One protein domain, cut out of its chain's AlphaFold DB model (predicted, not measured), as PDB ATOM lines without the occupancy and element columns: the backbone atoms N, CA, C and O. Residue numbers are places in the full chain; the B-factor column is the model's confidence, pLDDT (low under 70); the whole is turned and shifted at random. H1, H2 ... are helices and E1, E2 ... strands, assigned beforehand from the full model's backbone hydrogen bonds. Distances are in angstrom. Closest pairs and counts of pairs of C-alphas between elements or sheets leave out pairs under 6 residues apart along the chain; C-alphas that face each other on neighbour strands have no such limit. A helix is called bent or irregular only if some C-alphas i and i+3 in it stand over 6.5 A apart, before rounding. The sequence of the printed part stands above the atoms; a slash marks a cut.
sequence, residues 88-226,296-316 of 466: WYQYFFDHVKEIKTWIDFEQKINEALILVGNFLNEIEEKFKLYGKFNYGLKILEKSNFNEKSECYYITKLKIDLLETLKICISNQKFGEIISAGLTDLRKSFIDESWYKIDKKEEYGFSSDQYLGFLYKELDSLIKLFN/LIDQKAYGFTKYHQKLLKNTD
ATOM      1  N   TRP A  88      77.088  82.029   1.579       96.75
ATOM      2  CA  TRP A  88      76.847  80.739   2.218       96.75
ATOM      3  C   TRP A  88      77.290  80.752   3.675       96.75
ATOM      4  O   TRP A  88      76.535  80.305   4.527       96.75
ATOM      5  N   TYR A  89      78.463  81.307   3.987       95.44
ATOM      6  CA  TYR A  89      78.897  81.487   5.371       95.44
ATOM      7  C   TYR A  89      77.884  82.320   6.164       95.44
ATOM      8  O   TYR A  89      77.473  81.884   7.234       95.44
ATOM      9  N   GLN A  90      77.416  83.449   5.618       93.69
ATOM     10  CA  GLN A  90      76.401  84.283   6.274       93.69
ATOM     11  C   GLN A  90      75.085  83.513   6.476       93.69
ATOM     12  O   GLN A  90      74.531  83.501   7.573       93.69
ATOM     13  N   TYR A  91      74.642  82.760   5.462       93.69
ATOM     14  CA  TYR A  91      73.501  81.852   5.582       93.69
ATOM     15  C   TYR A  91      73.698  80.836   6.718       93.69
ATOM     16  O   TYR A  91      72.808  80.652   7.542       93.69
ATOM     17  N   PHE A  92      74.862  80.200   6.822       91.56
ATOM     18  CA  PHE A  92      75.138  79.227   7.880       91.56
ATOM     19  C   PHE A  92      75.302  79.849   9.263       91.56
ATOM     20  O   PHE A  92      74.941  79.217  10.254       91.56
ATOM     21  N   PHE A  93      75.811  81.075   9.340       85.62
ATOM     22  CA  PHE A  93      75.953  81.818  10.583       85.62
ATOM     23  C   PHE A  93      74.585  82.092  11.224       85.62
ATOM     24  O   PHE A  93      74.399  81.831  12.415       85.62
ATOM     25  N   ASP A  94      73.590  82.480  10.420       77.56
ATOM     26  CA  ASP A  94      72.206  82.674  10.877       77.56
ATOM     27  C   ASP A  94      71.540  81.363  11.346       77.56
ATOM     28  O   ASP A  94      70.689  81.375  12.237       77.56
ATOM     29  N   HIS A  95      71.972  80.217  10.804       76.06
ATOM     30  CA  HIS A  95      71.463  78.880  11.149       76.06
ATOM     31  C   HIS A  95      72.397  78.088  12.070       76.06
ATOM     32  O   HIS A  95      72.192  76.888  12.253       76.06
ATOM     33  N   VAL A  96      73.407  78.714  12.686       72.31
ATOM     34  CA  VAL A  96      74.450  77.983  13.433       72.31
ATOM     35  C   VAL A  96      73.879  77.136  14.576       72.31
ATOM     36  O   VAL A  96      74.437  76.111  14.934       72.31
ATOM     37  N   LYS A  97      72.722  77.522  15.131       70.94
ATOM     38  CA  LYS A  97      72.031  76.754  16.182       70.94
ATOM     39  C   LYS A  97      71.282  75.521  15.661       70.94
ATOM     40  O   LYS A  97      70.954  74.640  16.453       70.94
ATOM     41  N   GLU A  98      70.967  75.481  14.369       75.69
ATOM     42  CA  GLU A  98      70.232  74.387  13.721       75.69
ATOM     43  C   GLU A  98      71.161  73.307  13.156       75.69
ATOM     44  O   GLU A  98      70.714  72.187  12.921       75.69
ATOM     45  N   ILE A  99      72.441  73.628  12.948       80.12
ATOM     46  CA  ILE A  99      73.425  72.752  12.309       80.12
ATOM     47  C   ILE A  99      74.376  72.236  13.378       80.12
ATOM     48  O   ILE A  99      75.063  73.026  14.013       80.12
ATOM     49  N   LYS A 100      74.415  70.916  13.572       81.25
ATOM     50  CA  LYS A 100      75.290  70.273  14.566       81.25
ATOM     51  C   LYS A 100      76.395  69.449  13.916       81.25
ATOM     52  O   LYS A 100      77.408  69.129  14.538       81.25
ATOM     53  N   THR A 101      76.185  69.043  12.669       86.50
ATOM     54  CA  THR A 101      77.061  68.128  11.943       86.50
ATOM     55  C   THR A 101      77.279  68.582  10.504       86.50
ATOM     56  O   THR A 101      76.514  69.367   9.944       86.50
ATOM     57  N   TRP A 102      78.305  68.021   9.862       89.12
ATOM     58  CA  TRP A 102      78.531  68.203   8.426       89.12
ATOM     59  C   TRP A 102      77.376  67.659   7.560       89.12
ATOM     60  O   TRP A 102      77.180  68.137   6.450       89.12
ATOM     61  N   ILE A 103      76.571  66.716   8.065       85.88
ATOM     62  CA  ILE A 103      75.378  66.211   7.363       85.88
ATOM     63  C   ILE A 103      74.262  67.257   7.394       85.88
ATOM     64  O   ILE A 103      73.650  67.535   6.362       85.88
ATOM     65  N   ASP A 104      74.037  67.884   8.553       86.50
ATOM     66  CA  ASP A 104      73.055  68.968   8.691       86.50
ATOM     67  C   ASP A 104      73.412  70.138   7.763       86.50
ATOM     68  O   ASP A 104      72.540  70.735   7.133       86.50
ATOM     69  N   PHE A 105      74.708  70.422   7.614       89.62
ATOM     70  CA  PHE A 105      75.217  71.414   6.670       89.62
ATOM     71  C   PHE A 105      74.825  71.082   5.219       89.62
ATOM     72  O   PHE A 105      74.296  71.936   4.506       89.62
ATOM     73  N   GLU A 106      75.016  69.836   4.776       91.56
ATOM     74  CA  GLU A 106      74.624  69.396   3.428       91.56
ATOM     75  C   GLU A 106      73.108  69.469   3.222       91.56
ATOM     76  O   GLU A 106      72.634  69.904   2.168       91.56
ATOM     77  N   GLN A 107      72.334  69.095   4.242       90.88
ATOM     78  CA  GLN A 107      70.885  69.240   4.219       90.88
ATOM     79  C   GLN A 107      70.473  70.710   4.071       90.88
ATOM     80  O   GLN A 107      69.583  71.008   3.275       90.88
ATOM     81  N   LYS A 108      71.141  71.633   4.766       92.38
ATOM     82  CA  LYS A 108      70.854  73.070   4.689       92.38
ATOM     83  C   LYS A 108      71.192  73.676   3.329       92.38
ATOM     84  O   LYS A 108      70.404  74.475   2.827       92.38
ATOM     85  N   ILE A 109      72.267  73.232   2.663       93.81
ATOM     86  CA  ILE A 109      72.499  73.587   1.248       93.81
ATOM     87  C   ILE A 109      71.310  73.137   0.393       93.81
ATOM     88  O   ILE A 109      70.800  73.909  -0.417       93.81
ATOM     89  N   ASN A 110      70.844  71.898   0.571       93.38
ATOM     90  CA  ASN A 110      69.720  71.376  -0.203       93.38
ATOM     91  C   ASN A 110      68.421  72.159   0.062       93.38
ATOM     92  O   ASN A 110      67.717  72.501  -0.883       93.38
ATOM     93  N   GLU A 111      68.119  72.492   1.319       93.19
ATOM     94  CA  GLU A 111      66.963  73.320   1.695       93.19
ATOM     95  C   GLU A 111      67.022  74.713   1.047       93.19
ATOM     96  O   GLU A 111      66.032  75.162   0.461       93.19
ATOM     97  N   ALA A 112      68.187  75.368   1.081       94.81
ATOM     98  CA  ALA A 112      68.415  76.656   0.429       94.81
ATOM     99  C   ALA A 112      68.233  76.577  -1.094       94.81
ATOM    100  O   ALA A 112      67.563  77.421  -1.690       94.81
ATOM    101  N   LEU A 113      68.776  75.538  -1.733       95.88
ATOM    102  CA  LEU A 113      68.636  75.329  -3.174       95.88
ATOM    103  C   LEU A 113      67.191  75.027  -3.578       95.88
ATOM    104  O   LEU A 113      66.740  75.526  -4.605       95.88
ATOM    105  N   ILE A 114      66.440  74.265  -2.779       94.62
ATOM    106  CA  ILE A 114      65.005  74.035  -3.013       94.62
ATOM    107  C   ILE A 114      64.232  75.353  -2.914       94.62
ATOM    108  O   ILE A 114      63.405  75.637  -3.780       94.62
ATOM    109  N   LEU A 115      64.509  76.173  -1.894       95.25
ATOM    110  CA  LEU A 115      63.899  77.497  -1.751       95.25
ATOM    111  C   LEU A 115      64.175  78.367  -2.983       95.25
ATOM    112  O   LEU A 115      63.238  78.911  -3.566       95.25
ATOM    113  N   VAL A 116      65.440  78.449  -3.398       95.88
ATOM    114  CA  VAL A 116      65.863  79.177  -4.597       95.88
ATOM    115  C   VAL A 116      65.167  78.635  -5.843       95.88
ATOM    116  O   VAL A 116      64.579  79.407  -6.586       95.88
ATOM    117  N   GLY A 117      65.188  77.321  -6.066       95.12
ATOM    118  CA  GLY A 117      64.595  76.702  -7.250       95.12
ATOM    119  C   GLY A 117      63.091  76.957  -7.356       95.12
ATOM    120  O   GLY A 117      62.599  77.272  -8.435       95.12
ATOM    121  N   ASN A 118      62.371  76.887  -6.234       94.31
ATOM    122  CA  ASN A 118      60.946  77.218  -6.191       94.31
ATOM    123  C   ASN A 118      60.703  78.698  -6.503       94.31
ATOM    124  O   ASN A 118      59.820  79.017  -7.291       94.31
ATOM    125  N   PHE A 119      61.511  79.598  -5.943       95.75
ATOM    126  CA  PHE A 119      61.365  81.025  -6.211       95.75
ATOM    127  C   PHE A 119      61.693  81.383  -7.670       95.75
ATOM    128  O   PHE A 119      60.988  82.182  -8.280       95.75
ATOM    129  N   LEU A 120      62.700  80.742  -8.271       95.62
ATOM    130  CA  LEU A 120      63.011  80.892  -9.695       95.62
ATOM    131  C   LEU A 120      61.853  80.425 -10.594       95.62
ATOM    132  O   LEU A 120      61.562  81.093 -11.585       95.62
ATOM    133  N   ASN A 121      61.155  79.342 -10.226       93.12
ATOM    134  CA  ASN A 121      59.940  78.915 -10.932       93.12
ATOM    135  C   ASN A 121      58.853  79.998 -10.863       93.12
ATOM    136  O   ASN A 121      58.289  80.362 -11.891       93.12
ATOM    137  N   GLU A 122      58.599  80.563  -9.677       93.00
ATOM    138  CA  GLU A 122      57.608  81.636  -9.509       93.00
ATOM    139  C   GLU A 122      57.970  82.896 -10.324       93.00
ATOM    140  O   GLU A 122      57.092  83.570 -10.867       93.00
ATOM    141  N   ILE A 123      59.263  83.225 -10.435       94.56
ATOM    142  CA  ILE A 123      59.759  84.305 -11.303       94.56
ATOM    143  C   ILE A 123      59.439  84.019 -12.770       94.56
ATOM    144  O   ILE A 123      58.905  84.888 -13.465       94.56
ATOM    145  N   GLU A 124      59.741  82.811 -13.244       92.75
ATOM    146  CA  GLU A 124      59.511  82.421 -14.633       92.75
ATOM    147  C   GLU A 124      58.016  82.414 -14.985       92.75
ATOM    148  O   GLU A 124      57.626  82.899 -16.051       92.75
ATOM    149  N   GLU A 125      57.165  81.919 -14.085       92.12
ATOM    150  CA  GLU A 125      55.712  81.923 -14.255       92.12
ATOM    151  C   GLU A 125      55.151  83.342 -14.365       92.12
ATOM    152  O   GLU A 125      54.411  83.639 -15.308       92.12
ATOM    153  N   LYS A 126      55.540  84.255 -13.463       92.50
ATOM    154  CA  LYS A 126      55.090  85.653 -13.539       92.50
ATOM    155  C   LYS A 126      55.578  86.340 -14.811       92.50
ATOM    156  O   LYS A 126      54.785  87.010 -15.472       92.50
ATOM    157  N   PHE A 127      56.830  86.110 -15.211       94.50
ATOM    158  CA  PHE A 127      57.352  86.667 -16.457       94.50
ATOM    159  C   PHE A 127      56.575  86.172 -17.684       94.50
ATOM    160  O   PHE A 127      56.228  86.976 -18.548       94.50
ATOM    161  N   LYS A 128      56.227  84.878 -17.747       93.12
ATOM    162  CA  LYS A 128      55.398  84.315 -18.829       93.12
ATOM    163  C   LYS A 128      53.997  84.926 -18.877       93.12
ATOM    164  O   LYS A 128      53.475  85.141 -19.967       93.12
ATOM    165  N   LEU A 129      53.390  85.184 -17.718       91.19
ATOM    166  CA  LEU A 129      52.022  85.701 -17.624       91.19
ATOM    167  C   LEU A 129      51.924  87.200 -17.919       91.19
ATOM    168  O   LEU A 129      50.963  87.631 -18.554       91.19
ATOM    169  N   TYR A 130      52.897  87.988 -17.463       91.06
ATOM    170  CA  TYR A 130      52.776  89.448 -17.433       91.06
ATOM    171  C   TYR A 130      53.887  90.201 -18.181       91.06
ATOM    172  O   TYR A 130      53.825  91.425 -18.296       91.06
ATOM    173  N   GLY A 131      54.922  89.512 -18.672       91.81
ATOM    174  CA  GLY A 131      56.105  90.131 -19.290       91.81
ATOM    175  C   GLY A 131      57.027  90.857 -18.301       91.81
ATOM    176  O   GLY A 131      57.974  91.523 -18.716       91.81
ATOM    177  N   LYS A 132      56.744  90.741 -16.999       93.06
ATOM    178  CA  LYS A 132      57.458  91.332 -15.861       93.06
ATOM    179  C   LYS A 132      57.435  90.355 -14.683       93.06
ATOM    180  O   LYS A 132      56.635  89.422 -14.676       93.06
ATOM    181  N   PHE A 133      58.318  90.534 -13.708       94.62
ATOM    182  CA  PHE A 133      58.455  89.629 -12.564       94.62
ATOM    183  C   PHE A 133      58.780  90.324 -11.232       94.62
ATOM    184  O   PHE A 133      58.434  89.793 -10.185       94.62
ATOM    185  N   ASN A 134      59.368  91.518 -11.193       94.56
ATOM    186  CA  ASN A 134      59.739  92.211  -9.959       94.56
ATOM    187  C   ASN A 134      58.577  92.989  -9.314       94.56
ATOM    188  O   ASN A 134      58.609  94.206  -9.137       94.56
ATOM    189  N   TYR A 135      57.543  92.263  -8.898       92.06
ATOM    190  CA  TYR A 135      56.355  92.830  -8.249       92.06
ATOM    191  C   TYR A 135      56.516  93.109  -6.745       92.06
ATOM    192  O   TYR A 135      55.599  93.620  -6.093       92.06
ATOM    193  N   GLY A 136      57.680  92.786  -6.181       93.81
ATOM    194  CA  GLY A 136      57.965  92.875  -4.754       93.81
ATOM    195  C   GLY A 136      57.407  91.703  -3.939       93.81
ATOM    196  O   GLY A 136      56.372  91.107  -4.256       93.81
ATOM    197  N   LEU A 137      58.120  91.379  -2.864       95.25
ATOM    198  CA  LEU A 137      57.811  90.305  -1.930       95.25
ATOM    199  C   LEU A 137      57.107  90.898  -0.710       95.25
ATOM    200  O   LEU A 137      57.607  91.827  -0.076       95.25
ATOM    201  N   LYS A 138      55.942  90.355  -0.371       93.06
ATOM    202  CA  LYS A 138      55.149  90.715   0.806       93.06
ATOM    203  C   LYS A 138      55.149  89.560   1.796       93.06
ATOM    204  O   LYS A 138      55.159  88.391   1.407       93.06
ATOM    205  N   ILE A 139      55.105  89.899   3.084       91.62
ATOM    206  CA  ILE A 139      54.992  88.900   4.147       91.62
ATOM    207  C   ILE A 139      53.617  88.234   4.040       91.62
ATOM    208  O   ILE A 139      52.585  88.903   4.012       91.62
ATOM    209  N   LEU A 140      53.612  86.903   3.972       87.25
ATOM    210  CA  LEU A 140      52.388  86.112   3.975       87.25
ATOM    211  C   LEU A 140      51.694  86.213   5.346       87.25
ATOM    212  O   LEU A 140      52.188  85.680   6.341       87.25
ATOM    213  N   GLU A 141      50.526  86.853   5.379       81.56
ATOM    214  CA  GLU A 141      49.636  86.949   6.543       81.56
ATOM    215  C   GLU A 141      48.310  86.223   6.265       81.56
ATOM    216  O   GLU A 141      47.808  86.248   5.139       81.56
ATOM    217  N   LYS A 142      47.713  85.594   7.294       66.25
ATOM    218  CA  LYS A 142      46.504  84.745   7.175       66.25
ATOM    219  C   LYS A 142      45.299  85.432   6.508       66.25
ATOM    220  O   LYS A 142      44.421  84.736   6.014       66.25
ATOM    221  N   SER A 143      45.237  86.762   6.508       59.53
ATOM    222  CA  SER A 143      44.110  87.563   6.011       59.53
ATOM    223  C   SER A 143      44.285  88.124   4.593       59.53
ATOM    224  O   SER A 143      43.334  88.686   4.061       59.53
ATOM    225  N   ASN A 144      45.468  87.989   3.976       57.53
ATOM    226  CA  ASN A 144      45.841  88.755   2.774       57.53
ATOM    227  C   ASN A 144      46.103  87.894   1.525       57.53
ATOM    228  O   ASN A 144      46.642  88.403   0.539       57.53
ATOM    229  N   PHE A 145      45.747  86.604   1.543       55.62
ATOM    230  CA  PHE A 145      45.902  85.755   0.363       55.62
ATOM    231  C   PHE A 145      44.845  86.121  -0.683       55.62
ATOM    232  O   PHE A 145      43.675  85.763  -0.568       55.62
ATOM    233  N   ASN A 146      45.267  86.869  -1.697       59.06
ATOM    234  CA  ASN A 146      44.475  87.133  -2.886       59.06
ATOM    235  C   ASN A 146      45.160  86.417  -4.054       59.06
ATOM    236  O   ASN A 146      46.229  86.846  -4.485       59.06
ATOM    237  N   GLU A 147      44.550  85.338  -4.555       56.88
ATOM    238  CA  GLU A 147      45.084  84.499  -5.646       56.88
ATOM    239  C   GLU A 147      45.430  85.291  -6.918       56.88
ATOM    240  O   GLU A 147      46.201  84.822  -7.749       56.88
ATOM    241  N   LYS A 148      44.890  86.505  -7.075       61.12
ATOM    242  CA  LYS A 148      45.091  87.368  -8.248       61.12
ATOM    243  C   LYS A 148      46.147  88.460  -8.061       61.12
ATOM    244  O   LYS A 148      46.198  89.392  -8.860       61.12
ATOM    245  N   SER A 149      46.942  88.415  -6.995       72.50
ATOM    246  CA  SER A 149      47.940  89.452  -6.730       72.50
ATOM    247  C   SER A 149      49.225  89.229  -7.529       72.50
ATOM    248  O   SER A 149      49.800  88.141  -7.542       72.50
ATOM    249  N   GLU A 150      49.714  90.293  -8.163       81.25
ATOM    250  CA  GLU A 150      50.976  90.265  -8.903       81.25
ATOM    251  C   GLU A 150      52.189  90.123  -7.964       81.25
ATOM    252  O   GLU A 150      53.195  89.543  -8.363       81.25
ATOM    253  N   CYS A 151      52.094  90.547  -6.696       88.38
ATOM    254  CA  CYS A 151      53.170  90.390  -5.705       88.38
ATOM    255  C   CYS A 151      53.423  88.919  -5.323       88.38
ATOM    256  O   CYS A 151      52.557  88.054  -5.464       88.38
ATOM    257  N   TYR A 152      54.604  88.649  -4.764       92.12
ATOM    258  CA  TYR A 152      54.917  87.367  -4.126       92.12
ATOM    259  C   TYR A 152      54.492  87.396  -2.656       92.12
ATOM    260  O   TYR A 152      54.799  88.360  -1.955       92.12
ATOM    261  N   TYR A 153      53.824  86.347  -2.174       91.12
ATOM    262  CA  TYR A 153      53.442  86.217  -0.764       91.12
ATOM    263  C   TYR A 153      54.206  85.064  -0.138       91.12
ATOM    264  O   TYR A 153      53.870  83.896  -0.317       91.12
ATOM    265  N   ILE A 154      55.252  85.413   0.599       91.69
ATOM    266  CA  ILE A 154      56.233  84.469   1.123       91.69
ATOM    267  C   ILE A 154      56.355  84.694   2.633       91.69
ATOM    268  O   ILE A 154      56.153  85.799   3.140       91.69
ATOM    269  N   THR A 155      56.635  83.640   3.399       92.88
ATOM    270  CA  THR A 155      56.840  83.781   4.847       92.88
ATOM    271  C   THR A 155      58.042  84.681   5.130       92.88
ATOM    272  O   THR A 155      59.024  84.646   4.392       92.88
ATOM    273  N   LYS A 156      57.998  85.452   6.227       92.31
ATOM    274  CA  LYS A 156      59.091  86.368   6.602       92.31
ATOM    275  C   LYS A 156      60.459  85.674   6.582       92.31
ATOM    276  O   LYS A 156      61.365  86.174   5.933       92.31
ATOM    277  N   LEU A 157      60.541  84.486   7.191       91.94
ATOM    278  CA  LEU A 157      61.750  83.660   7.204       91.94
ATOM    279  C   LEU A 157      62.300  83.430   5.792       91.94
ATOM    280  O   LEU A 157      63.454  83.725   5.535       91.94
ATOM    281  N   LYS A 158      61.478  82.950   4.854       93.81
ATOM    282  CA  LYS A 158      61.926  82.678   3.482       93.81
ATOM    283  C   LYS A 158      62.376  83.947   2.751       93.81
ATOM    284  O   LYS A 158      63.316  83.863   1.974       93.81
ATOM    285  N   ILE A 159      61.738  85.096   2.997       95.31
ATOM    286  CA  ILE A 159      62.190  86.376   2.431       95.31
ATOM    287  C   ILE A 159      63.580  86.729   2.973       95.31
ATOM    288  O   ILE A 159      64.466  87.033   2.183       95.31
ATOM    289  N   ASP A 160      63.783  86.625   4.290       93.88
ATOM    290  CA  ASP A 160      65.084  86.881   4.920       93.88
ATOM    291  C   ASP A 160      66.170  85.953   4.328       93.88
ATOM    292  O   ASP A 160      67.247  86.415   3.971       93.88
ATOM    293  N   LEU A 161      65.862  84.670   4.088       94.75
ATOM    294  CA  LEU A 161      66.789  83.737   3.427       94.75
ATOM    295  C   LEU A 161      67.126  84.127   1.981       94.75
ATOM    296  O   LEU A 161      68.275  84.006   1.563       94.75
ATOM    297  N   LEU A 162      66.137  84.581   1.204       96.69
ATOM    298  CA  LEU A 162      66.346  85.051  -0.170       96.69
ATOM    299  C   LEU A 162      67.185  86.344  -0.201       96.69
ATOM    300  O   LEU A 162      67.993  86.528  -1.112       96.69
ATOM    301  N   GLU A 163      67.038  87.214   0.804       95.94
ATOM    302  CA  GLU A 163      67.904  88.384   1.004       95.94
ATOM    303  C   GLU A 163      69.345  87.964   1.349       95.94
ATOM    304  O   GLU A 163      70.292  88.446   0.720       95.94
ATOM    305  N   THR A 164      69.534  87.021   2.283       95.19
ATOM    306  CA  THR A 164      70.863  86.502   2.662       95.19
ATOM    307  C   THR A 164      71.579  85.849   1.477       95.19
ATOM    308  O   THR A 164      72.767  86.088   1.265       95.19
ATOM    309  N   LEU A 165      70.850  85.096   0.643       96.56
ATOM    310  CA  LEU A 165      71.366  84.476  -0.586       96.56
ATOM    311  C   LEU A 165      71.498  85.456  -1.768       96.56
ATOM    312  O   LEU A 165      71.908  85.050  -2.854       96.56
ATOM    313  N   LYS A 166      71.196  86.745  -1.561       96.88
ATOM    314  CA  LYS A 166      71.371  87.847  -2.524       96.88
ATOM    315  C   LYS A 166      70.547  87.754  -3.811       96.88
ATOM    316  O   LYS A 166      70.859  88.459  -4.762       96.88
ATOM    317  N   ILE A 167      69.476  86.960  -3.869       97.50
ATOM    318  CA  ILE A 167      68.514  87.053  -4.992       97.50
ATOM    319  C   ILE A 167      67.554  88.233  -4.829       97.50
ATOM    320  O   ILE A 167      67.035  88.762  -5.815       97.50
ATOM    321  N   CYS A 168      67.324  88.655  -3.584       97.06
ATOM    322  CA  CYS A 168      66.477  89.786  -3.248       97.06
ATOM    323  C   CYS A 168      67.242  90.858  -2.470       97.06
ATOM    324  O   CYS A 168      68.187  90.571  -1.738       97.06
ATOM    325  N   ILE A 169      66.763  92.093  -2.587       96.19
ATOM    326  CA  ILE A 169      67.226  93.259  -1.835       96.19
ATOM    327  C   ILE A 169      66.096  93.804  -0.966       96.19
ATOM    328  O   ILE A 169      64.941  93.875  -1.396       96.19
ATOM    329  N   SER A 170      66.422  94.189   0.266       95.25
ATOM    330  CA  SER A 170      65.450  94.736   1.214       95.25
ATOM    331  C   SER A 170      64.935  96.103   0.738       95.25
ATOM    332  O   SER A 170      65.696  96.950   0.265       95.25
ATOM    333  N   ASN A 171      63.635  96.345   0.890       94.81
ATOM    334  CA  ASN A 171      63.015  97.634   0.605       94.81
ATOM    335  C   ASN A 171      63.239  98.596   1.776       94.81
ATOM    336  O   ASN A 171      62.663  98.416   2.848       94.81
ATOM    337  N   GLN A 172      64.008  99.662   1.556       92.56
ATOM    338  CA  GLN A 172      64.246 100.690   2.576       92.56
ATOM    339  C   GLN A 172      62.966 101.412   3.022       92.56
ATOM    340  O   GLN A 172      62.919 101.907   4.139       92.56
ATOM    341  N   LYS A 173      61.927 101.437   2.178       89.94
ATOM    342  CA  LYS A 173      60.639 102.090   2.460       89.94
ATOM    343  C   LYS A 173      59.599 101.150   3.074       89.94
ATOM    344  O   LYS A 173      58.424 101.501   3.155       89.94
ATOM    345  N   PHE A 174      59.980  99.927   3.445       89.75
ATOM    346  CA  PHE A 174      59.046  98.958   4.010       89.75
ATOM    347  C   PHE A 174      58.417  99.491   5.307       89.75
ATOM    348  O   PHE A 174      59.118  99.839   6.253       89.75
ATOM    349  N   GLY A 175      57.084  99.541   5.352       86.94
ATOM    350  CA  GLY A 175      56.335 100.101   6.479       86.94
ATOM    351  C   GLY A 175      56.188 101.627   6.456       86.94
ATOM    352  O   GLY A 175      55.476 102.172   7.299       86.94
ATOM    353  N   GLU A 176      56.786 102.324   5.486       90.00
ATOM    354  CA  GLU A 176      56.623 103.770   5.317       90.00
ATOM    355  C   GLU A 176      55.355 104.112   4.524       90.00
ATOM    356  O   GLU A 176      54.890 103.350   3.669       90.00
ATOM    357  N   ILE A 177      54.791 105.292   4.794       86.06
ATOM    358  CA  ILE A 177      53.666 105.842   4.033       86.06
ATOM    359  C   ILE A 177      54.202 106.410   2.716       86.06
ATOM    360  O   ILE A 177      55.005 107.343   2.712       86.06
ATOM    361  N   ILE A 178      53.737 105.869   1.594       82.31
ATOM    362  CA  ILE A 178      54.092 106.325   0.249       82.31
ATOM    363  C   ILE A 178      53.053 107.310  -0.309       82.31
ATOM    364  O   ILE A 178      52.021 107.601   0.305       82.31
ATOM    365  N   SER A 179      53.329 107.848  -1.501       67.69
ATOM    366  CA  SER A 179      52.414 108.733  -2.227       67.69
ATOM    367  C   SER A 179      51.012 108.117  -2.309       67.69
ATOM    368  O   SER A 179      50.885 106.971  -2.734       67.69
ATOM    369  N   ALA A 180      49.990 108.897  -1.938       71.38
ATOM    370  CA  ALA A 180      48.581 108.508  -1.748       71.38
ATOM    371  C   ALA A 180      48.182 107.955  -0.360       71.38
ATOM    372  O   ALA A 180      47.048 107.515  -0.195       71.38
ATOM    373  N   GLY A 181      49.053 108.027   0.656       75.81
ATOM    374  CA  GLY A 181      48.682 107.715   2.047       75.81
ATOM    375  C   GLY A 181      48.610 106.217   2.369       75.81
ATOM    376  O   GLY A 181      48.176 105.844   3.455       75.81
ATOM    377  N   LEU A 182      49.041 105.363   1.439       82.12
ATOM    378  CA  LEU A 182      49.127 103.915   1.614       82.12
ATOM    379  C   LEU A 182      50.507 103.528   2.155       82.12
ATOM    380  O   LEU A 182      51.504 104.149   1.800       82.12
ATOM    381  N   THR A 183      50.580 102.488   2.981       85.56
ATOM    382  CA  THR A 183      51.850 101.939   3.481       85.56
ATOM    383  C   THR A 183      52.473 100.984   2.461       85.56
ATOM    384  O   THR A 183      51.769 100.142   1.894       85.56
ATOM    385  N   ASP A 184      53.790 101.058   2.239       87.69
ATOM    386  CA  ASP A 184      54.485 100.066   1.414       87.69
ATOM    387  C   ASP A 184      54.705  98.761   2.189       87.69
ATOM    388  O   ASP A 184      55.549  98.659   3.079       87.69
ATOM    389  N   LEU A 185      53.924  97.741   1.836       90.12
ATOM    390  CA  LEU A 185      53.983  96.415   2.456       90.12
ATOM    391  C   LEU A 185      54.967  95.461   1.760       90.12
ATOM    392  O   LEU A 185      55.055  94.293   2.140       90.12
ATOM    393  N   ARG A 186      55.674  95.907   0.713       92.06
ATOM    394  CA  ARG A 186      56.694  95.094   0.037       92.06
ATOM    395  C   ARG A 186      57.967  95.144   0.865       92.06
ATOM    396  O   ARG A 186      58.590  96.194   0.974       92.06
ATOM    397  N   LYS A 187      58.335  94.014   1.456       94.75
ATOM    398  CA  LYS A 187      59.541  93.872   2.271       94.75
ATOM    399  C   LYS A 187      60.807  93.881   1.419       94.75
ATOM    400  O   LYS A 187      61.809  94.440   1.851       94.75
ATOM    401  N   SER A 188      60.750  93.309   0.218       97.00
ATOM    402  CA  SER A 188      61.937  93.103  -0.625       97.00
ATOM    403  C   SER A 188      61.569  93.135  -2.103       97.00
ATOM    404  O   SER A 188      60.407  92.948  -2.468       97.00
ATOM    405  N   PHE A 189      62.568  93.327  -2.954       97.06
ATOM    406  CA  PHE A 189      62.464  93.243  -4.408       97.06
ATOM    407  C   PHE A 189      63.496  92.260  -4.950       97.06
ATOM    408  O   PHE A 189      64.502  91.999  -4.296       97.06
ATOM    409  N   ILE A 190      63.252  91.718  -6.139       97.31
ATOM    410  CA  ILE A 190      64.254  90.920  -6.853       97.31
ATOM    411  C   ILE A 190      65.386  91.858  -7.269       97.31
ATOM    412  O   ILE A 190      65.115  92.933  -7.811       97.31
ATOM    413  N   ASP A 191      66.627  91.455  -6.998       96.50
ATOM    414  CA  ASP A 191      67.806  92.264  -7.307       96.50
ATOM    415  C   ASP A 191      67.954  92.443  -8.829       96.50
ATOM    416  O   ASP A 191      67.874  91.482  -9.603       96.50
ATOM    417  N   GLU A 192      68.154  93.692  -9.255       95.62
ATOM    418  CA  GLU A 192      68.332  94.058 -10.662       95.62
ATOM    419  C   GLU A 192      69.629  93.499 -11.260       95.62
ATOM    420  O   GLU A 192      69.717  93.338 -12.479       95.62
ATOM    421  N   SER A 193      70.603  93.114 -10.422       95.50
ATOM    422  CA  SER A 193      71.859  92.493 -10.861       95.50
ATOM    423  C   SER A 193      71.673  91.156 -11.579       95.50
ATOM    424  O   SER A 193      72.590  90.692 -12.254       95.50
ATOM    425  N   TRP A 194      70.509  90.519 -11.427       96.31
ATOM    426  CA  TRP A 194      70.199  89.215 -12.018       96.31
ATOM    427  C   TRP A 194      69.315  89.306 -13.262       96.31
ATOM    428  O   TRP A 194      68.798  88.292 -13.729       96.31
ATOM    429  N   TYR A 195      69.095  90.501 -13.807       96.31
ATOM    430  CA  TYR A 195      68.308  90.655 -15.029       96.31
ATOM    431  C   TYR A 195      69.170  90.286 -16.237       96.31
ATOM    432  O   TYR A 195      70.385  90.472 -16.232       96.31
ATOM    433  N   LYS A 196      68.561  89.766 -17.312       95.00
ATOM    434  CA  LYS A 196      69.324  89.405 -18.524       95.00
ATOM    435  C   LYS A 196      70.008  90.606 -19.171       95.00
ATOM    436  O   LYS A 196      71.059  90.451 -19.788       95.00
ATOM    437  N   ILE A 197      69.395  91.782 -19.057       93.12
ATOM    438  CA  ILE A 197      69.954  93.061 -19.484       93.12
ATOM    439  C   ILE A 197      69.867  94.018 -18.300       93.12
ATOM    440  O   ILE A 197      68.825  94.092 -17.647       93.12
ATOM    441  N   ASP A 198      70.956  94.747 -18.055       90.31
ATOM    442  CA  ASP A 198      71.090  95.681 -16.936       90.31
ATOM    443  C   ASP A 198      69.860  96.590 -16.816       90.31
ATOM    444  O   ASP A 198      69.524  97.331 -17.746       90.31
ATOM    445  N   LYS A 199      69.169  96.478 -15.675       85.75
ATOM    446  CA  LYS A 199      67.972  97.252 -15.299       85.75
ATOM    447  C   LYS A 199      66.777  97.160 -16.255       85.75
ATOM    448  O   LYS A 199      65.859  97.972 -16.155       85.75
ATOM    449  N   LYS A 200      66.753  96.183 -17.168       92.19
ATOM    450  CA  LYS A 200      65.644  95.974 -18.111       92.19
ATOM    451  C   LYS A 200      64.918  94.666 -17.832       92.19
ATOM    452  O   LYS A 200      65.260  93.606 -18.356       92.19
ATOM    453  N   GLU A 201      63.902  94.773 -16.986       94.06
ATOM    454  CA  GLU A 201      63.057  93.666 -16.538       94.06
ATOM    455  C   GLU A 201      62.362  92.936 -17.701       94.06
ATOM    456  O   GLU A 201      62.205  91.718 -17.669       94.06
ATOM    457  N   GLU A 202      61.994  93.649 -18.767       93.12
ATOM    458  CA  GLU A 202      61.257  93.104 -19.914       93.12
ATOM    459  C   GLU A 202      62.026  92.025 -20.699       93.12
ATOM    460  O   GLU A 202      61.434  91.289 -21.489       93.12
ATOM    461  N   TYR A 203      63.337  91.890 -20.475       93.62
ATOM    462  CA  TYR A 203      64.164  90.838 -21.075       93.62
ATOM    463  C   TYR A 203      64.235  89.561 -20.222       93.62
ATOM    464  O   TYR A 203      64.743  88.537 -20.689       93.62
ATOM    465  N   GLY A 204      63.694  89.586 -19.002       94.56
ATOM    466  CA  GLY A 204      63.610  88.432 -18.112       94.56
ATOM    467  C   GLY A 204      64.748  88.333 -17.090       94.56
ATOM    468  O   GLY A 204      65.733  89.073 -17.124       94.56
ATOM    469  N   PHE A 205      64.606  87.366 -16.186       96.25
ATOM    470  CA  PHE A 205      65.593  87.012 -15.165       96.25
ATOM    471  C   PHE A 205      66.661  86.051 -15.717       96.25
ATOM    472  O   PHE A 205      66.396  85.255 -16.623       96.25
ATOM    473  N   SER A 206      67.872  86.117 -15.168       95.25
ATOM    474  CA  SER A 206      69.037  85.325 -15.562       95.25
ATOM    475  C   SER A 206      69.371  84.263 -14.506       95.25
ATOM    476  O   SER A 206      70.281  84.423 -13.688       95.25
ATOM    477  N   SER A 207      68.630  83.150 -14.535       94.62
ATOM    478  CA  SER A 207      68.795  82.025 -13.599       94.62
ATOM    479  C   SER A 207      70.205  81.432 -13.635       94.62
ATOM    480  O   SER A 207      70.802  81.238 -12.577       94.62
ATOM    481  N   ASP A 208      70.781  81.242 -14.824       92.88
ATOM    482  CA  ASP A 208      72.154  80.745 -14.986       92.88
ATOM    483  C   ASP A 208      73.202  81.658 -14.325       92.88
ATOM    484  O   ASP A 208      74.130  81.172 -13.676       92.88
ATOM    485  N   GLN A 209      73.070  82.987 -14.454       94.75
ATOM    486  CA  GLN A 209      74.015  83.924 -13.832       94.75
ATOM    487  C   GLN A 209      73.915  83.889 -12.308       94.75
ATOM    488  O   GLN A 209      74.947  83.835 -11.635       94.75
ATOM    489  N   TYR A 210      72.694  83.869 -11.769       97.25
ATOM    490  CA  TYR A 210      72.474  83.799 -10.328       97.25
ATOM    491  C   TYR A 210      72.951  82.464  -9.729       97.25
ATOM    492  O   TYR A 210      73.687  82.445  -8.743       97.25
ATOM    493  N   LEU A 211      72.608  81.332 -10.352       96.81
ATOM    494  CA  LEU A 211      73.077  80.015  -9.907       96.81
ATOM    495  C   LEU A 211      74.601  79.886 -10.044       96.81
ATOM    496  O   LEU A 211      75.254  79.314  -9.171       96.81
ATOM    497  N   GLY A 212      75.186  80.473 -11.092       96.50
ATOM    498  CA  GLY A 212      76.634  80.575 -11.261       96.50
ATOM    499  C   GLY A 212      77.310  81.409 -10.169       96.50
ATOM    500  O   GLY A 212      78.404  81.058  -9.726       96.50
ATOM    501  N   PHE A 213      76.667  82.483  -9.699       97.44
ATOM    502  CA  PHE A 213      77.104  83.241  -8.527       97.44
ATOM    503  C   PHE A 213      77.062  82.379  -7.260       97.44
ATOM    504  O   PHE A 213      78.100  82.205  -6.624       97.44
ATOM    505  N   LEU A 214      75.923  81.754  -6.945       97.56
ATOM    506  CA  LEU A 214      75.800  80.893  -5.764       97.56
ATOM    507  C   LEU A 214      76.825  79.752  -5.757       97.56
ATOM    508  O   LEU A 214      77.351  79.398  -4.702       97.56
ATOM    509  N   TYR A 215      77.131  79.177  -6.922       96.44
ATOM    510  CA  TYR A 215      78.151  78.138  -7.045       96.44
ATOM    511  C   TYR A 215      79.557  78.673  -6.739       96.44
ATOM    512  O   TYR A 215      80.305  78.041  -5.994       96.44
ATOM    513  N   LYS A 216      79.914  79.854  -7.264       96.94
ATOM    514  CA  LYS A 216      81.199  80.511  -6.954       96.94
ATOM    515  C   LYS A 216      81.328  80.822  -5.466       96.94
ATOM    516  O   LYS A 216      82.405  80.651  -4.899       96.94
ATOM    517  N   GLU A 217      80.237  81.230  -4.833       97.81
ATOM    518  CA  GLU A 217      80.205  81.478  -3.397       97.81
ATOM    519  C   GLU A 217      80.376  80.184  -2.590       97.81
ATOM    520  O   GLU A 217      81.081  80.190  -1.581       97.81
ATOM    521  N   LEU A 218      79.815  79.053  -3.039       97.31
ATOM    522  CA  LEU A 218      80.050  77.756  -2.391       97.31
ATOM    523  C   LEU A 218      81.520  77.335  -2.525       97.31
ATOM    524  O   LEU A 218      82.128  76.905  -1.551       97.31
ATOM    525  N   ASP A 219      82.125  77.502  -3.704       96.12
ATOM    526  CA  ASP A 219      83.555  77.228  -3.898       96.12
ATOM    527  C   ASP A 219      84.441  78.137  -3.024       96.12
ATOM    528  O   ASP A 219      85.443  77.697  -2.457       96.12
ATOM    529  N   SER A 220      84.043  79.398  -2.844       97.00
ATOM    530  CA  SER A 220      84.683  80.336  -1.916       97.00
ATOM    531  C   SER A 220      84.556  79.887  -0.450       97.00
ATOM    532  O   SER A 220      85.533  79.963   0.296       97.00
ATOM    533  N   LEU A 221      83.410  79.321  -0.051       97.38
ATOM    534  CA  LEU A 221      83.229  78.726   1.278       97.38
ATOM    535  C   LEU A 221      84.114  77.486   1.469       97.38
ATOM    536  O   LEU A 221      84.732  77.324   2.516       97.38
ATOM    537  N   ILE A 222      84.238  76.634   0.448       96.88
ATOM    538  CA  ILE A 222      85.146  75.476   0.482       96.88
ATOM    539  C   ILE A 222      86.598  75.934   0.664       96.88
ATOM    540  O   ILE A 222      87.348  75.325   1.423       96.88
ATOM    541  N   LYS A 223      86.997  77.039   0.022       96.75
ATOM    542  CA  LYS A 223      88.320  77.650   0.222       96.75
ATOM    543  C   LYS A 223      88.500  78.202   1.635       96.75
ATOM    544  O   LYS A 223      89.574  78.026   2.193       96.75
ATOM    545  N   LEU A 224      87.478  78.823   2.225       97.38
ATOM    546  CA  LEU A 224      87.497  79.245   3.633       97.38
ATOM    547  C   LEU A 224      87.667  78.052   4.580       97.38
ATOM    548  O   LEU A 224      88.464  78.103   5.514       97.38
ATOM    549  N   PHE A 225      86.964  76.953   4.311       97.75
ATOM    550  CA  PHE A 225      87.127  75.723   5.072       97.75
ATOM    551  C   PHE A 225      88.532  75.125   4.901       97.75
ATOM    552  O   PHE A 225      89.149  74.724   5.884       97.75
ATOM    553  N   ASN A 226      89.093  75.143   3.689       97.94
ATOM    554  CA  ASN A 226      90.488  74.760   3.466       97.94
ATOM    555  C   ASN A 226      91.469  75.664   4.227       97.94
ATOM    556  O   ASN A 226      92.400  75.145   4.831       97.94
ATOM    557  N   LEU A 296      66.419  73.351 -11.239       90.75
ATOM    558  CA  LEU A 296      67.862  73.244 -10.985       90.75
ATOM    559  C   LEU A 296      68.535  72.225 -11.919       90.75
ATOM    560  O   LEU A 296      69.679  72.432 -12.321       90.75
ATOM    561  N   ILE A 297      67.834  71.141 -12.260       91.38
ATOM    562  CA  ILE A 297      68.288  70.138 -13.234       91.38
ATOM    563  C   ILE A 297      68.369  70.754 -14.635       91.38
ATOM    564  O   ILE A 297      69.405  70.639 -15.290       91.38
ATOM    565  N   ASP A 298      67.322  71.455 -15.068       89.25
ATOM    566  CA  ASP A 298      67.237  72.075 -16.395       89.25
ATOM    567  C   ASP A 298      68.302  73.171 -16.577       89.25
ATOM    568  O   ASP A 298      68.908  73.286 -17.644       89.25
ATOM    569  N   GLN A 299      68.603  73.913 -15.504       88.19
ATOM    570  CA  GLN A 299      69.691  74.901 -15.431       88.19
ATOM    571  C   GLN A 299      71.076  74.268 -15.184       88.19
ATOM    572  O   GLN A 299      72.064  74.970 -14.984       88.19
ATOM    573  N   LYS A 300      71.181  72.932 -15.173       92.31
ATOM    574  CA  LYS A 300      72.438  72.185 -14.992       92.31
ATOM    575  C   LYS A 300      73.225  72.610 -13.748       92.31
ATOM    576  O   LYS A 300      74.457  72.639 -13.768       92.31
ATOM    577  N   ALA A 301      72.540  72.861 -12.633       93.56
ATOM    578  CA  ALA A 301      73.137  73.275 -11.360       93.56
ATOM    579  C   ALA A 301      73.932  72.146 -10.657       93.56
ATOM    580  O   ALA A 301      74.054  72.101  -9.435       93.56
ATOM    581  N   TYR A 302      74.497  71.201 -11.409       93.44
ATOM    582  CA  TYR A 302      75.197  70.035 -10.882       93.44
ATOM    583  C   TYR A 302      76.456  70.395 -10.089       93.44
ATOM    584  O   TYR A 302      76.897  69.579  -9.285       93.44
ATOM    585  N   GLY A 303      76.988  71.616 -10.224       93.31
ATOM    586  CA  GLY A 303      78.102  72.133  -9.419       93.31
ATOM    587  C   GLY A 303      77.894  72.025  -7.901       93.31
ATOM    588  O   GLY A 303      78.857  71.831  -7.160       93.31
ATOM    589  N   PHE A 304      76.642  72.056  -7.431       95.38
ATOM    590  CA  PHE A 304      76.311  71.863  -6.015       95.38
ATOM    591  C   PHE A 304      76.347  70.396  -5.563       95.38
ATOM    592  O   PHE A 304      76.327  70.131  -4.362       95.38
ATOM    593  N   THR A 305      76.392  69.439  -6.496       93.62
ATOM    594  CA  THR A 305      76.366  68.008  -6.176       93.62
ATOM    595  C   THR A 305      77.767  67.456  -5.939       93.62
ATOM    596  O   THR A 305      78.704  67.741  -6.692       93.62
ATOM    597  N   LYS A 306      77.910  66.586  -4.936       91.00
ATOM    598  CA  LYS A 306      79.169  65.887  -4.647       91.00
ATOM    599  C   LYS A 306      79.657  65.075  -5.839       91.00
ATOM    600  O   LYS A 306      80.849  65.075  -6.117       91.00
ATOM    601  N   TYR A 307      78.755  64.396  -6.551       89.12
ATOM    602  CA  TYR A 307      79.123  63.562  -7.699       89.12
ATOM    603  C   TYR A 307      79.834  64.371  -8.790       89.12
ATOM    604  O   TYR A 307      80.931  64.014  -9.214       89.12
ATOM    605  N   HIS A 308      79.255  65.502  -9.189       91.62
ATOM    606  CA  HIS A 308      79.864  66.378 -10.184       91.62
ATOM    607  C   HIS A 308      81.185  66.981  -9.690       91.62
ATOM    608  O   HIS A 308      82.165  67.009 -10.433       91.62
ATOM    609  N   GLN A 309      81.244  67.420  -8.426       92.81
ATOM    610  CA  GLN A 309      82.484  67.931  -7.840       92.81
ATOM    611  C   GLN A 309      83.595  66.873  -7.839       92.81
ATOM    612  O   GLN A 309      84.715  67.203  -8.210       92.81
ATOM    613  N   LYS A 310      83.297  65.611  -7.496       91.12
ATOM    614  CA  LYS A 310      84.265  64.495  -7.515       91.12
ATOM    615  C   LYS A 310      84.880  64.290  -8.896       91.12
ATOM    616  O   LYS A 310      86.097  64.155  -9.004       91.12
ATOM    617  N   LEU A 311      84.046  64.312  -9.940       89.88
ATOM    618  CA  LEU A 311      84.494  64.189 -11.329       89.88
ATOM    619  C   LEU A 311      85.381  65.367 -11.749       89.88
ATOM    620  O   LEU A 311      86.441  65.154 -12.326       89.88
ATOM    621  N   LEU A 312      84.982  66.604 -11.433       90.56
ATOM    622  CA  LEU A 312      85.764  67.796 -11.784       90.56
ATOM    623  C   LEU A 312      87.091  67.895 -11.024       90.56
ATOM    624  O   LEU A 312      88.086  68.364 -11.568       90.56
ATOM    625  N   LYS A 313      87.092  67.488  -9.754       91.56
ATOM    626  CA  LYS A 313      88.224  67.637  -8.832       91.56
ATOM    627  C   LYS A 313      89.168  66.431  -8.834       91.56
ATOM    628  O   LYS A 313      90.112  66.403  -8.044       91.56
ATOM    629  N   ASN A 314      88.934  65.453  -9.716       87.19
ATOM    630  CA  ASN A 314      89.725  64.225  -9.848       87.19
ATOM    631  C   ASN A 314      89.997  63.539  -8.497       87.19
ATOM    632  O   ASN A 314      91.099  63.054  -8.241       87.19
ATOM    633  N   THR A 315      89.014  63.537  -7.597       85.31
ATOM    634  CA  THR A 315      89.113  62.768  -6.349       85.31
ATOM    635  C   THR A 315      89.004  61.278  -6.661       85.31
ATOM    636  O   THR A 315      88.364  60.930  -7.655       85.31
ATOM    637  N   ASP A 316      89.577  60.403  -5.824       65.81
ATOM    638  CA  ASP A 316      89.547  58.945  -6.026       65.81
ATOM    639  C   ASP A 316      88.096  58.431  -6.076       65.81
ATOM    640  O   ASP A 316      87.472  58.134  -5.061       65.81
TER     641      ASP A 316
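This is residues 88 to 226 and 296 to 316 of the 466 residues of an uncharacterized protein of Acinetobacter sp. ANC 4470 (UniProt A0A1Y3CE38). Two long helices, H2 and H4, run opposite ways at a small angle and only partly alongside each other; towards one end of the elongated whole a small twisted four-strand sheet has H3 packed on one face. H1 packs across H4, H5 packs on H4, and H6 follows at the other end. The 160 printed residues hold, in order, H1 H2 E1 E2 H3 E3 E4 H4 H5 H6; the mixed sheet runs E2 E1 E4 E3, and the class is mixed, helices and strands. The whole is compact, with a radius of gyration of the C-alphas of 17.5 A, and spans 63 by 37 by 25 A.

H1, residues 88 to 94, begins with C-alpha 88 at (76.847, 80.739, 2.218). H2, residues 102 to 130, is 42.2 A long and ends with C-alpha 130 at (52.776, 89.448, -17.433). E1 is residues 137 to 139, E2 152 to 154, H3 156 to 164 at 12.4 A, E3 168 to 170 and E4 186 to 190 at 11.0 A. H4, residues 207 to 226, is 28.5 A long and ends with C-alpha 226 at (90.488, 74.760, 3.466). H5 is residues 301 to 304 and H6 306 to 312; H5 is neither bent nor irregular, but only just: C-alphas 301 and 304 are 6.4 A apart.

E2 and E1 are parallel, with N 138 and O 152 2.8 A apart, within hydrogen-bond range. E1 and E4 are antiparallel, with N 137 and O 188 at 2.8 A. E3 and E4 form an antiparallel hairpin, with N 169 and O 189 at 2.8 A. E2, H3, E3 form a split strand-helix-strand unit, two strands running the same way with E1 and E4 between them, and its crossover is right-handed. H3 is on the sheet at a height of 8.1 A. H2 only grazes the sheet, with residues 119 to 126, and only just touches H3, with 3 pairs of C-alphas within 8 A; the closest, Val 116 and Leu 162, are 7.4 A apart. H2 and H4 are close but not clearly touching, at a shallow tilt of 15 degrees, opposite ways; their closest C-alphas, Leu 120 and Ser 207, are 7.1 A apart. H1 touches H4, about perpendicular at 76 degrees, with C-alphas of Trp 88 and Leu 218 6.4 A apart. H4 touches H5, with C-alphas of Tyr 215 and Gly 303 6.5 A apart. H5 and H6 are close but not clearly touching; their closest C-alphas, Tyr 302 and His 308, are 6.0 A apart. Every O i to N i+4 pair is within hydrogen-bond range in H1, H2, H3, H4 and H6; H5 is too short for such a pair.

The C-alphas of Ala 180 and Asp 316, the two farthest apart, are 64.4 A apart. Residues 227 to 295 are not printed, and C-alphas 226 and 296 are 26.9 A apart across the cut. The links E1 to E2, E3 to E4 and E4 to H4 are long. Mean pLDDT of the printed part is 90.0; residues 142 to 148, 179 and 316 are under 70.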